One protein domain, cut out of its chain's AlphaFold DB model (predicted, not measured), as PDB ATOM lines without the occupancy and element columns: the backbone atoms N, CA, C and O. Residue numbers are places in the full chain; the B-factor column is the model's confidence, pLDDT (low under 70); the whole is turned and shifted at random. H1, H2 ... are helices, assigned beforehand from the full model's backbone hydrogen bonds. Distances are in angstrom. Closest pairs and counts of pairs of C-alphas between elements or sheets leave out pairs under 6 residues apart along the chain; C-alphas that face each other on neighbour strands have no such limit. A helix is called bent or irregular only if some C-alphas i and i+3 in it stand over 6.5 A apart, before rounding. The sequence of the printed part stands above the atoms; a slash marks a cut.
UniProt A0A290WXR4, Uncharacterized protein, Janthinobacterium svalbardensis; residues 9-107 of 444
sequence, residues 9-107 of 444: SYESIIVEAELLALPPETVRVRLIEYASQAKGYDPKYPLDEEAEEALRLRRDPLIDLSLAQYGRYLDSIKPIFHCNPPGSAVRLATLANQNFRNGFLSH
ATOM      1  N   SER A   9      50.987  40.209  40.561       84.00
ATOM      2  CA  SER A   9      50.339  41.238  39.756       84.00
ATOM      3  C   SER A   9      48.826  41.172  39.975       84.00
ATOM      4  O   SER A   9      48.267  40.126  40.305       84.00
ATOM      5  N   TYR A  10      48.132  42.301  39.838       87.75
ATOM      6  CA  TYR A  10      46.676  42.286  39.992       87.75
ATOM      7  C   TYR A  10      46.018  41.495  38.851       87.75
ATOM      8  O   TYR A  10      44.954  40.914  39.051       87.75
ATOM      9  N   GLU A  11      46.659  41.432  37.680       88.44
ATOM     10  CA  GLU A  11      46.221  40.622  36.549       88.44
ATOM     11  C   GLU A  11      46.207  39.127  36.891       88.44
ATOM     12  O   GLU A  11      45.210  38.469  36.601       88.44
ATOM     13  N   SER A  12      47.248  38.598  37.551       87.56
ATOM     14  CA  SER A  12      47.285  37.172  37.909       87.56
ATOM     15  C   SER A  12      46.220  36.813  38.949       87.56
ATOM     16  O   SER A  12      45.572  35.774  38.841       87.56
ATOM     17  N   ILE A  13      45.945  37.720  39.894       91.06
ATOM     18  CA  ILE A  13      44.878  37.558  40.894       91.06
ATOM     19  C   ILE A  13      43.488  37.537  40.234       91.06
ATOM     20  O   ILE A  13      42.633  36.739  40.622       91.06
ATOM     21  N   ILE A  14      43.241  38.401  39.242       92.38
ATOM     22  CA  ILE A  14      41.970  38.410  38.496       92.38
ATOM     23  C   ILE A  14      41.805  37.099  37.724       92.38
ATOM     24  O   ILE A  14      40.751  36.471  37.821       92.38
ATOM     25  N   VAL A  15      42.849  36.658  37.016       93.12
ATOM     26  CA  VAL A  15      42.833  35.403  36.248       93.12
ATOM     27  C   VAL A  15      42.581  34.198  37.157       93.12
ATOM     28  O   VAL A  15      41.747  33.357  36.828       93.12
ATOM     29  N   GLU A  16      43.230  34.127  38.323       94.56
ATOM     30  CA  GLU A  16      42.962  33.087  39.324       94.56
ATOM     31  C   GLU A  16      41.477  33.062  39.714       94.56
ATOM     32  O   GLU A  16      40.827  32.019  39.625       94.56
ATOM     33  N   ALA A  17      40.919  34.211  40.113       95.06
ATOM     34  CA  ALA A  17      39.529  34.305  40.551       95.06
ATOM     35  C   ALA A  17      38.539  33.901  39.444       95.06
ATOM     36  O   ALA A  17      37.554  33.209  39.715       95.06
ATOM     37  N   GLU A  18      38.813  34.292  38.196       95.00
ATOM     38  CA  GLU A  18      38.028  33.882  37.031       95.00
ATOM     39  C   GLU A  18      38.089  32.365  36.822       95.00
ATOM     40  O   GLU A  18      37.047  31.713  36.742       95.00
ATOM     41  N   LEU A  19      39.287  31.774  36.794       96.31
ATOM     42  CA  LEU A  19      39.459  30.335  36.580       96.31
ATOM     43  C   LEU A  19      38.821  29.500  37.696       96.31
ATOM     44  O   LEU A  19      38.232  28.453  37.418       96.31
ATOM     45  N   LEU A  20      38.875  29.962  38.947       96.75
ATOM     46  CA  LEU A  20      38.221  29.300  40.080       96.75
ATOM     47  C   LEU A  20      36.687  29.318  39.979       96.75
ATOM     48  O   LEU A  20      36.042  28.385  40.461       96.75
ATOM     49  N   ALA A  21      36.102  30.332  39.337       96.62
ATOM     50  CA  ALA A  21      34.656  30.439  39.129       96.62
ATOM     51  C   ALA A  21      34.145  29.644  37.910       96.62
ATOM     52  O   ALA A  21      32.943  29.398  37.795       96.62
ATOM     53  N   LEU A  22      35.036  29.244  36.996       97.50
ATOM     54  CA  LEU A  22      34.681  28.555  35.756       97.50
ATOM     55  C   LEU A  22      34.491  27.033  35.936       97.50
ATOM     56  O   LEU A  22      35.137  26.407  36.793       97.50
ATOM     57  N   PRO A  23      33.636  26.402  35.104       97.88
ATOM     58  CA  PRO A  23      33.498  24.952  35.081       97.88
ATOM     59  C   PRO A  23      34.783  24.279  34.550       97.88
ATOM     60  O   PRO A  23      35.521  24.900  33.773       97.88
ATOM     61  N   PRO A  24      35.067  23.024  34.949       97.94
ATOM     62  CA  PRO A  24      36.305  22.315  34.603       97.94
ATOM     63  C   PRO A  24      36.636  22.286  33.105       97.94
ATOM     64  O   PRO A  24      37.793  22.451  32.717       97.94
ATOM     65  N   GLU A  25      35.632  22.132  32.243       98.06
ATOM     66  CA  GLU A  25      35.800  22.078  30.789       98.06
ATOM     67  C   GLU A  25      36.334  23.402  30.239       98.06
ATOM     68  O   GLU A  25      37.206  23.411  29.369       98.06
ATOM     69  N   THR A  26      35.849  24.526  30.769       98.00
ATOM     70  CA  THR A  26      36.329  25.852  30.371       98.00
ATOM     71  C   THR A  26      37.722  26.123  30.927       98.00
ATOM     72  O   THR A  26      38.553  26.673  30.208       98.00
ATOM     73  N   VAL A  27      38.016  25.689  32.159       97.69
ATOM     74  CA  VAL A  27      39.374  25.778  32.726       97.69
ATOM     75  C   VAL A  27      40.375  25.039  31.842       97.69
ATOM     76  O   VAL A  27      41.416  25.596  31.506       97.69
ATOM     77  N   ARG A  28      40.039  23.827  31.384       97.38
ATOM     78  CA  ARG A  28      40.887  23.064  30.458       97.38
ATOM     79  C   ARG A  28      41.181  23.831  29.170       97.38
ATOM     80  O   ARG A  28      42.337  23.893  28.763       97.38
ATOM     81  N   VAL A  29      40.160  24.414  28.537       97.56
ATOM     82  CA  VAL A  29      40.345  25.218  27.314       97.56
ATOM     83  C   VAL A  29      41.298  26.385  27.574       97.56
ATOM     84  O   VAL A  29      42.226  26.591  26.797       97.56
ATOM     85  N   ARG A  30      41.143  27.085  28.703       95.88
ATOM     86  CA  ARG A  30      42.044  28.181  29.089       95.88
ATOM     87  C   ARG A  30      43.480  27.720  29.326       95.88
ATOM     88  O   ARG A  30      44.398  28.375  28.853       95.88
ATOM     89  N   LEU A  31      43.689  26.591  30.003       95.19
ATOM     90  CA  LEU A  31      45.034  26.042  30.221       95.19
ATOM     91  C   LEU A  31      45.726  25.674  28.901       95.19
ATOM     92  O   LEU A  31      46.912  25.953  28.747       95.19
ATOM     93  N   ILE A  32      44.989  25.124  27.930       94.56
ATOM     94  CA  ILE A  32      45.509  24.859  26.578       94.56
ATOM     95  C   ILE A  32      45.904  26.170  25.885       94.56
ATOM     96  O   ILE A  32      46.993  26.263  25.315       94.56
ATOM     97  N   GLU A  33      45.042  27.191  25.948       93.12
ATOM     98  CA  GLU A  33      45.326  28.517  25.388       93.12
ATOM     99  C   GLU A  33      46.598  29.110  26.000       93.12
ATOM    100  O   GLU A  33      47.493  29.522  25.260       93.12
ATOM    101  N   TYR A  34      46.725  29.098  27.329       91.06
ATOM    102  CA  TYR A  34      47.902  29.628  28.013       91.06
ATOM    103  C   TYR A  34      49.171  28.847  27.663       91.06
ATOM    104  O   TYR A  34      50.161  29.465  27.276       91.06
ATOM    105  N   ALA A  35      49.135  27.512  27.686       90.00
ATOM    106  CA  ALA A  35      50.281  26.691  27.297       90.00
ATOM    107  C   ALA A  35      50.734  26.969  25.854       90.00
ATOM    108  O   ALA A  35      51.926  27.101  25.597       90.00
ATOM    109  N   SER A  36      49.800  27.157  24.916       88.06
ATOM    110  CA  SER A  36      50.140  27.490  23.521       88.06
ATOM    111  C   SER A  36      50.793  28.871  23.349       88.06
ATOM    112  O   SER A  36      51.511  29.110  22.377       88.06
ATOM    113  N   GLN A  37      50.547  29.789  24.289       84.31
ATOM    114  CA  GLN A  37      51.122  31.135  24.302       84.31
ATOM    115  C   GLN A  37      52.459  31.193  25.049       84.31
ATOM    116  O   GLN A  37      53.219  32.144  24.850       84.31
ATOM    117  N   ALA A  38      52.762  30.198  25.886       78.81
ATOM    118  CA  ALA A  38      53.987  30.148  26.667       78.81
ATOM    119  C   ALA A  38      55.208  29.982  25.745       78.81
ATOM    120  O   ALA A  38      55.488  28.901  25.231       78.81
ATOM    121  N   LYS A  39      55.959  31.069  25.541       70.44
ATOM    122  CA  LYS A  39      57.238  31.053  24.821       70.44
ATOM    123  C   LYS A  39      58.378  31.345  25.785       70.44
ATOM    124  O   LYS A  39      58.615  32.501  26.124       70.44
ATOM    125  N   GLY A  40      59.098  30.303  26.195       69.50
ATOM    126  CA  GLY A  40      60.215  30.442  27.127       69.50
ATOM    127  C   GLY A  40      59.782  31.051  28.462       69.50
ATOM    128  O   GLY A  40      58.637  30.919  28.901       69.50
ATOM    129  N   TYR A  41      60.704  31.758  29.113       65.69
ATOM    130  CA  TYR A  41      60.389  32.525  30.311       65.69
ATOM    131  C   TYR A  41      59.708  33.851  29.939       65.69
ATOM    132  O   TYR A  41      60.374  34.862  29.721       65.69
ATOM    133  N   ASP A  42      58.374  33.849  29.873       71.88
ATOM    134  CA  ASP A  42      57.594  35.086  29.771       71.88
ATOM    135  C   ASP A  42      57.171  35.570  31.173       71.88
ATOM    136  O   ASP A  42      56.344  34.905  31.814       71.88
ATOM    137  N   PRO A  43      57.710  36.703  31.671       65.81
ATOM    138  CA  PRO A  43      57.299  37.296  32.943       65.81
ATOM    139  C   PRO A  43      55.881  37.885  32.909       65.81
ATOM    140  O   PRO A  43      55.350  38.235  33.958       65.81
ATOM    141  N   LYS A  44      55.262  38.018  31.730       72.50
ATOM    142  CA  LYS A  44      53.869  38.465  31.557       72.50
ATOM    143  C   LYS A  44      52.886  37.308  31.422       72.50
ATOM    144  O   LYS A  44      51.728  37.531  31.071       72.50
ATOM    145  N   TYR A  45      53.334  36.082  31.673       79.56
ATOM    146  CA  TYR A  45      52.452  34.934  31.630       79.56
ATOM    147  C   TYR A  45      51.338  35.080  32.680       79.56
ATOM    148  O   TYR A  45      51.633  35.325  33.850       79.56
ATOM    149  N   PRO A  46      50.064  34.962  32.276       81.25
ATOM    150  CA  PRO A  46      48.931  35.365  33.107       81.25
ATOM    151  C   PRO A  46      48.651  34.425  34.286       81.25
ATOM    152  O   PRO A  46      47.964  34.826  35.223       81.25
ATOM    153  N   LEU A  47      49.157  33.190  34.244       87.50
ATOM    154  CA  LEU A  47      48.928  32.171  35.265       87.50
ATOM    155  C   LEU A  47      50.194  31.984  36.114       87.50
ATOM    156  O   LEU A  47      51.211  31.503  35.617       87.50
ATOM    157  N   ASP A  48      50.155  32.384  37.383       89.06
ATOM    158  CA  ASP A  48      51.261  32.184  38.327       89.06
ATOM    159  C   ASP A  48      51.154  30.850  39.088       89.06
ATOM    160  O   ASP A  48      50.198  30.086  38.921       89.06
ATOM    161  N   GLU A  49      52.181  30.538  39.882       90.00
ATOM    162  CA  GLU A  49      52.269  29.291  40.653       90.00
ATOM    163  C   GLU A  49      51.095  29.161  41.629       90.00
ATOM    164  O   GLU A  49      50.480  28.096  41.723       90.00
ATOM    165  N   GLU A  50      50.737  30.256  42.306       92.06
ATOM    166  CA  GLU A  50      49.613  30.300  43.236       92.06
ATOM    167  C   GLU A  50      48.276  29.999  42.553       92.06
ATOM    168  O   GLU A  50      47.444  29.304  43.139       92.06
ATOM    169  N   ALA A  51      48.066  30.468  41.320       93.69
ATOM    170  CA  ALA A  51      46.856  30.164  40.566       93.69
ATOM    171  C   ALA A  51      46.777  28.682  40.150       93.69
ATOM    172  O   ALA A  51      45.708  28.074  40.264       93.69
ATOM    173  N   GLU A  52      47.887  28.067  39.718       94.69
ATOM    174  CA  GLU A  52      47.926  26.618  39.446       94.69
ATOM    175  C   GLU A  52      47.677  25.794  40.718       94.69
ATOM    176  O   GLU A  52      46.920  24.820  40.693       94.69
ATOM    177  N   GLU A  53      48.249  26.216  41.844       95.44
ATOM    178  CA  GLU A  53      48.023  25.587  43.146       95.44
ATOM    179  C   GLU A  53      46.554  25.710  43.582       95.44
ATOM    180  O   GLU A  53      45.944  24.728  44.016       95.44
ATOM    181  N   ALA A  54      45.935  26.881  43.409       96.12
ATOM    182  CA  ALA A  54      44.521  27.088  43.710       96.12
ATOM    183  C   ALA A  54      43.610  26.202  42.841       96.12
ATOM    184  O   ALA A  54      42.643  25.620  43.345       96.12
ATOM    185  N   LEU A  55      43.938  26.040  41.554       96.88
ATOM    186  CA  LEU A  55      43.226  25.131  40.655       96.88
ATOM    187  C   LEU A  55      43.352  23.672  41.094       96.88
ATOM    188  O   LEU A  55      42.336  22.978  41.169       96.88
ATOM    189  N   ARG A  56      44.554  23.222  41.457       96.38
ATOM    190  CA  ARG A  56      44.788  21.872  41.989       96.38
ATOM    191  C   ARG A  56      43.975  21.605  43.254       96.38
ATOM    192  O   ARG A  56      43.427  20.519  43.445       96.38
ATOM    193  N   LEU A  57      43.847  22.598  44.136       96.56
ATOM    194  CA  LEU A  57      43.072  22.471  45.375       96.56
ATOM    195  C   LEU A  57      41.567  22.251  45.142       96.56
ATOM    196  O   LEU A  57      40.886  21.802  46.068       96.56
ATOM    197  N   ARG A  58      41.049  22.471  43.922       96.12
ATOM    198  CA  ARG A  58      39.671  22.098  43.550       96.12
ATOM    199  C   ARG A  58      39.443  20.585  43.535       96.12
ATOM    200  O   ARG A  58      38.297  20.173  43.692       96.12
ATOM    201  N   ARG A  59      40.504  19.775  43.387       93.19
ATOM    202  CA  ARG A  59      40.452  18.297  43.336       93.19
ATOM    203  C   ARG A  59      39.477  17.764  42.282       93.19
ATOM    204  O   ARG A  59      38.763  16.789  42.520       93.19
ATOM    205  N   ASP A  60      39.416  18.441  41.142       96.62
ATOM    206  CA  ASP A  60      38.608  18.013  40.008       96.62
ATOM    207  C   ASP A  60      39.479  17.179  39.050       96.62
ATOM    208  O   ASP A  60      40.519  17.676  38.611       96.62
ATOM    209  N   PRO A  61      39.081  15.945  38.683       96.06
ATOM    210  CA  PRO A  61      39.911  15.073  37.850       96.06
ATOM    211  C   PRO A  61      40.276  15.653  36.479       96.06
ATOM    212  O   PRO A  61      41.363  15.377  35.966       96.06
ATOM    213  N   LEU A  62      39.386  16.441  35.863       97.25
ATOM    214  CA  LEU A  62      39.662  17.058  34.568       97.25
ATOM    215  C   LEU A  62      40.652  18.212  34.722       97.25
ATOM    216  O   LEU A  62      41.515  18.388  33.860       97.25
ATOM    217  N   ILE A  63      40.552  18.975  35.813       97.31
ATOM    218  CA  ILE A  63      41.515  20.033  36.134       97.31
ATOM    219  C   ILE A  63      42.881  19.426  36.446       97.31
ATOM    220  O   ILE A  63      43.860  19.874  35.865       97.31
ATOM    221  N   ASP A  64      42.952  18.367  37.256       97.31
ATOM    222  CA  ASP A  64      44.214  17.689  37.579       97.31
ATOM    223  C   ASP A  64      44.891  17.125  36.323       97.31
ATOM    224  O   ASP A  64      46.092  17.308  36.129       97.31
ATOM    225  N   LEU A  65      44.123  16.498  35.423       97.69
ATOM    226  CA  LEU A  65      44.647  16.042  34.133       97.69
ATOM    227  C   LEU A  65      45.113  17.216  33.261       97.69
ATOM    228  O   LEU A  65      46.148  17.124  32.607       97.69
ATOM    229  N   SER A  66      44.371  18.324  33.245       97.69
ATOM    230  CA  SER A  66      44.732  19.503  32.449       97.69
ATOM    231  C   SER A  66      45.987  20.188  32.988       97.69
ATOM    232  O   SER A  66      46.856  20.564  32.208       97.69
ATOM    233  N   LEU A  67      46.122  20.298  34.308       96.81
ATOM    234  CA  LEU A  67      47.327  20.783  34.975       96.81
ATOM    235  C   LEU A  67      48.509  19.844  34.712       96.81
ATOM    236  O   LEU A  67      49.596  20.310  34.389       96.81
ATOM    237  N   ALA A  68      48.302  18.527  34.752       97.12
ATOM    238  CA  ALA A  68      49.340  17.570  34.390       97.12
ATOM    239  C   ALA A  68      49.829  17.759  32.944       97.12
ATOM    240  O   ALA A  68      51.032  17.712  32.722       97.12
ATOM    241  N   GLN A  69      48.930  18.006  31.983       95.94
ATOM    242  CA  GLN A  69      49.268  18.179  30.561       95.94
ATOM    243  C   GLN A  69      49.865  19.553  30.212       95.94
ATOM    244  O   GLN A  69      50.705  19.638  29.316       95.94
ATOM    245  N   TYR A  70      49.394  20.621  30.862       95.00
ATOM    246  CA  TYR A  70      49.612  22.006  30.416       95.00
ATOM    247  C   TYR A  70      50.147  22.942  31.503       95.00
ATOM    248  O   TYR A  70      50.485  24.084  31.201       95.00
ATOM    249  N   GLY A  71      50.216  22.487  32.755       93.12
ATOM    250  CA  GLY A  71      50.738  23.275  33.867       93.12
ATOM    251  C   GLY A  71      52.221  23.589  33.696       93.12
ATOM    252  O   GLY A  71      52.967  22.830  33.069       93.12
ATOM    253  N   ARG A  72      52.645  24.721  34.250       90.56
ATOM    254  CA  ARG A  72      53.994  25.272  34.101       90.56
ATOM    255  C   ARG A  72      54.841  25.089  35.354       90.56
ATOM    256  O   ARG A  72      56.058  24.941  35.229       90.56
ATOM    257  N   TYR A  73      54.243  25.099  36.545       90.69
ATOM    258  CA  TYR A  73      55.002  25.119  37.795       90.69
ATOM    259  C   TYR A  73      55.097  23.728  38.412       90.69
ATOM    260  O   TYR A  73      54.111  23.141  38.858       90.69
ATOM    261  N   LEU A  74      56.322  23.200  38.464       91.25
ATOM    262  CA  LEU A  74      56.587  21.854  38.977       91.25
ATOM    263  C   LEU A  74      56.105  21.658  40.415       91.25
ATOM    264  O   LEU A  74      55.612  20.579  40.723       91.25
ATOM    265  N   ASP A  75      56.200  22.675  41.272       90.81
ATOM    266  CA  ASP A  75      55.766  22.573  42.670       90.81
ATOM    267  C   ASP A  75      54.249  22.362  42.795       90.81
ATOM    268  O   ASP A  75      53.809  21.576  43.639       90.81
ATOM    269  N   SER A  76      53.458  22.953  41.894       92.56
ATOM    270  CA  SER A  76      52.012  22.723  41.800       92.56
ATOM    271  C   SER A  76      51.693  21.350  41.196       92.56
ATOM    272  O   SER A  76      50.772  20.669  41.643       92.56
ATOM    273  N   ILE A  77      52.463  20.875  40.210       94.19
ATOM    274  CA  ILE A  77      52.175  19.594  39.536       94.19
ATOM    275  C   ILE A  77      52.706  18.376  40.302       94.19
ATOM    276  O   ILE A  77      52.118  17.292  40.253       94.19
ATOM    277  N   LYS A  78      53.779  18.527  41.073       94.56
ATOM    278  CA  LYS A  78      54.411  17.443  41.826       94.56
ATOM    279  C   LYS A  78      53.430  16.679  42.732       94.56
ATOM    280  O   LYS A  78      53.411  15.448  42.656       94.56
ATOM    281  N   PRO A  79      52.556  17.323  43.530       94.94
ATOM    282  CA  PRO A  79      51.526  16.611  44.285       94.94
ATOM    283  C   PRO A  79      50.577  15.788  43.405       94.94
ATOM    284  O   PRO A  79      50.169  14.707  43.819       94.94
ATOM    285  N   ILE A  80      50.246  16.256  42.197       94.19
ATOM    286  CA  ILE A  80      49.389  15.518  41.257       94.19
ATOM    287  C   ILE A  80      50.099  14.230  40.819       94.19
ATOM    288  O   ILE A  80      49.503  13.153  40.863       94.19
ATOM    289  N   PHE A  81      51.385  14.312  40.473       95.50
ATOM    290  CA  PHE A  81      52.188  13.148  40.089       95.50
ATOM    291  C   PHE A  81      52.272  12.090  41.201       95.50
ATOM    292  O   PHE A  81      52.045  10.906  40.947       95.50
ATOM    293  N   HIS A  82      52.544  12.510  42.441       93.81
ATOM    294  CA  HIS A  82      52.719  11.593  43.578       93.81
ATOM    295  C   HIS A  82      51.405  11.027  44.131       93.81
ATOM    296  O   HIS A  82      51.405   9.931  44.688       93.81
ATOM    297  N   CYS A  83      50.275  11.728  43.976       92.38
ATOM    298  CA  CYS A  83      48.970  11.239  44.441       92.38
ATOM    299  C   CYS A  83      48.338  10.182  43.521       92.38
ATOM    300  O   CYS A  83      47.370   9.533  43.919       92.38
ATOM    301  N   ASN A  84      48.834  10.028  42.294       91.94
ATOM    302  CA  ASN A  84      48.253   9.133  41.299       91.94
ATOM    303  C   ASN A  84      49.059   7.826  41.170       91.94
ATOM    304  O   ASN A  84      50.281   7.833  41.340       91.94
ATOM    305  N   PRO A  85      48.408   6.687  40.864       88.94
ATOM    306  CA  PRO A  85      49.101   5.408  40.726       88.94
ATOM    307  C   PRO A  85      49.975   5.381  39.459       88.94
ATOM    308  O   PRO A  85      49.593   6.014  38.463       88.94
ATOM    309  N   PRO A  86      51.107   4.643  39.463       87.50
ATOM    310  CA  PRO A  86      51.948   4.450  38.279       87.50
ATOM    311  C   PRO A  86      51.142   4.046  37.039       87.50
ATOM    312  O   PRO A  86      50.145   3.336  37.151       87.50
ATOM    313  N   GLY A  87      51.534   4.563  35.874       85.38
ATOM    314  CA  GLY A  87      50.884   4.270  34.590       85.38
ATOM    315  C   GLY A  87      49.537   4.973  34.369       85.38
ATOM    316  O   GLY A  87      48.955   4.879  33.289       85.38
ATOM    317  N   SER A  88      49.026   5.718  35.355       93.44
ATOM    318  CA  SER A  88      47.801   6.507  35.181       93.44
ATOM    319  C   SER A  88      47.965   7.606  34.128       93.44
ATOM    320  O   SER A  88      49.028   8.214  33.990       93.44
ATOM    321  N   ALA A  89      46.869   7.937  33.437       96.12
ATOM    322  CA  ALA A  89      46.852   8.988  32.416       96.12
ATOM    323  C   ALA A  89      47.381  10.339  32.930       96.12
ATOM    324  O   ALA A  89      48.039  11.062  32.190       96.12
ATOM    325  N   VAL A  90      47.138  10.659  34.203       96.69
ATOM    326  CA  VAL A  90      47.608  11.895  34.845       96.69
ATOM    327  C   VAL A  90      49.133  11.896  35.026       96.69
ATOM    328  O   VAL A  90      49.786  12.905  34.755       96.69
ATOM    329  N   ARG A  91      49.736  10.770  35.430       96.06
ATOM    330  CA  ARG A  91      51.202  10.665  35.539       96.06
ATOM    331  C   ARG A  91      51.875  10.684  34.178       96.06
ATOM    332  O   ARG A  91      52.838  11.423  34.005       96.06
ATOM    333  N   LEU A  92      51.331   9.950  33.208       98.00
ATOM    334  CA  LEU A  92      51.822   9.976  31.827       98.00
ATOM    335  C   LEU A  92      51.749  11.390  31.238       98.00
ATOM    336  O   LEU A  92      52.722  11.862  30.657       98.00
ATOM    337  N   ALA A  93      50.636  12.095  31.461       97.56
ATOM    338  CA  ALA A  93      50.481  13.493  31.074       97.56
ATOM    339  C   ALA A  93      51.535  14.398  31.718       97.56
ATOM    340  O   ALA A  93      52.108  15.230  31.026       97.56
ATOM    341  N   THR A  94      51.822  14.200  33.009       97.06
ATOM    342  CA  THR A  94      52.856  14.967  33.715       97.06
ATOM    343  C   THR A  94      54.234  14.733  33.098       97.06
ATOM    344  O   THR A  94      54.948  15.684  32.817       97.06
ATOM    345  N   LEU A  95      54.618  13.480  32.844       97.25
ATOM    346  CA  LEU A  95      55.935  13.148  32.283       97.25
ATOM    347  C   LEU A  95      56.109  13.670  30.845       97.25
ATOM    348  O   LEU A  95      57.202  14.091  30.465       97.25
ATOM    349  N   ALA A  96      55.023  13.698  30.070       96.75
ATOM    350  CA  ALA A  96      55.003  14.202  28.699       96.75
ATOM    351  C   ALA A  96      54.826  15.732  28.588       96.75
ATOM    352  O   ALA A  96      54.851  16.267  27.478       96.75
ATOM    353  N   ASN A  97      54.625  16.449  29.698       95.50
ATOM    354  CA  ASN A  97      54.357  17.885  29.677       95.50
ATOM    355  C   ASN A  97      55.613  18.686  29.304       95.50
ATOM    356  O   ASN A  97      56.661  18.591  29.945       95.50
ATOM    357  N   GLN A  98      55.489  19.494  28.254       92.94
ATOM    358  CA  GLN A  98      56.584  20.270  27.666       92.94
ATOM    359  C   GLN A  98      56.708  21.690  28.242       92.94
ATOM    360  O   GLN A  98      57.664  22.408  27.954       92.94
ATOM    361  N   ASN A  99      55.752  22.122  29.067       90.12
ATOM    362  CA  ASN A  99      55.672  23.499  29.557       90.12
ATOM    363  C   ASN A  99      56.577  23.771  30.761       90.12
ATOM    364  O   ASN A  99      56.803  24.936  31.096       90.12
ATOM    365  N   PHE A 100      57.140  22.736  31.392       85.38
ATOM    366  CA  PHE A 100      57.979  22.910  32.577       85.38
ATOM    367  C   PHE A 100      59.242  23.713  32.307       85.38
ATOM    368  O   PHE A 100      59.626  24.498  33.164       85.38
ATOM    369  N   ARG A 101      59.839  23.602  31.111       69.88
ATOM    370  CA  ARG A 101      61.053  24.347  30.722       69.88
ATOM    371  C   ARG A 101      60.884  25.872  30.783       69.88
ATOM    372  O   ARG A 101      61.866  26.606  30.811       69.88
ATOM    373  N   ASN A 102      59.643  26.354  30.804       60.41
ATOM    374  CA  ASN A 102      59.333  27.774  30.862       60.41
ATOM    375  C   ASN A 102      59.378  28.332  32.299       60.41
ATOM    376  O   ASN A 102      59.263  29.545  32.476       60.41
ATOM    377  N   GLY A 103      59.491  27.501  33.340       57.84
ATOM    378  CA  GLY A 103      59.567  27.948  34.734       57.84
ATOM    379  C   GLY A 103      60.926  28.567  35.094       57.84
ATOM    380  O   GLY A 103      61.974  28.128  34.631       57.84
ATOM    381  N   PHE A 104      60.936  29.591  35.950       53.34
ATOM    382  CA  PHE A 104      62.188  30.086  36.534       53.34
ATOM    383  C   PHE A 104      62.784  28.990  37.434       53.34
ATOM    384  O   PHE A 104      62.106  28.539  38.353       53.34
ATOM    385  N   LEU A 105      64.029  28.559  37.178       60.94
ATOM    386  CA  LEU A 105      64.730  27.498  37.932       60.94
ATOM    387  C   LEU A 105      64.068  26.102  37.877       60.94
ATOM    388  O   LEU A 105      64.277  25.271  38.763       60.94
ATOM    389  N   SER A 106      63.270  25.816  36.847       66.75
ATOM    390  CA  SER A 106      62.667  24.492  36.668       66.75
ATOM    391  C   SER A 106      63.705  23.463  36.201       66.75
ATOM    392  O   SER A 106      64.137  23.490  35.048       66.75
ATOM    393  N   HIS A 107      64.057  22.513  37.067       83.38
ATOM    394  CA  HIS A 107      64.932  21.381  36.734       83.38
ATOM    395  C   HIS A 107      64.108  20.139  36.379       83.38
ATOM    396  O   HIS A 107      64.033  19.191  37.162       83.38
TER     397      HIS A 107
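What this domain is: This is residues 9 to 107 of the 444 residues of an uncharacterized protein of Janthinobacterium svalbardensis (UniProt A0A290WXR4). Two partly overlapping layers of three helices make the body: H1, H3 and H5 side by side in one, H2, H4 and H6 in the other, with the layers running roughly opposite ways. H4 is in the middle and touches H2, H3, H5 and H6, while H1 packs on H3 at one end and the short H7 sits at an edge, touching no helix. The printed part has 99 residues with seven named helices, H1 to H7 in order, and no named strand; its class is all helix. It is compact, with a radius of gyration of the C-alphas of 12.4 A, and rounded, spanning 38 by 30 by 19 A.

How they stand to each other: H1, residues 10 to 21, is close to but not clearly touching H2, residues 24 to 37; their closest C-alphas, Leu 19 and Val 27, are 6.0 A apart. H3, residues 49 to 56, touches H1 at Glu 16 and Ala 51, the closest C-alphas at 5.0 A, with a shallow tilt of 3 degrees, the same way. H4, residues 61 to 70, is the hub. It touches H2 at Arg 28 and Ser 66, closest C-alphas 5.6 A apart, at a shallow tilt of 3 degrees, the same way. H3 and H4 form a helical hairpin, with closest C-alphas Arg 56 and Asp 64 6.1 A apart; the tilt of 34 degrees is shallow, only just short of steep. H5, residues 74 to 83, touches H3 at Glu 53 and Ser 76, closest C-alphas 5.1 A apart, and H4 at a steep tilt of 46 degrees, with closest C-alphas Ala 68 and Ile 77 6.2 A apart. H6, residues 89 to 95, touches H4 at Ala 68 and Thr 94, closest C-alphas 4.4 A apart, and forms a helical hairpin with H5. H7, residues 99 to 102, is apart from H6. Every O i to N i+4 pair is within hydrogen-bond range in H1, H2, H3, H4 and H6; H5 has 4 of 6, and H7 is too short for such a pair.

Where its parts are: H1 begins at C-alpha 10 (46.676, 42.286, 39.992) and is 16.9 A long. H2 is the longest helix, 20.1 A; H4 is 14.1 A and H5 14.2 A. H5 is irregular, only just: C-alphas 76 and 79 are 6.6 A apart. H3 is 10.6 A, H6 10.0 A and H7 5.8 A, ending at C-alpha 102 (59.333, 27.774, 30.862).

The domain as a whole: The C-alphas of Tyr 10 and Gly 87 are the farthest apart, 38.6 A. The printed part has no cut. The link from H2 to H3 is long; the others are tight. Mean pLDDT of the printed part is 89.9, with residues 40 to 41, 43 and 101 to 106 under 70.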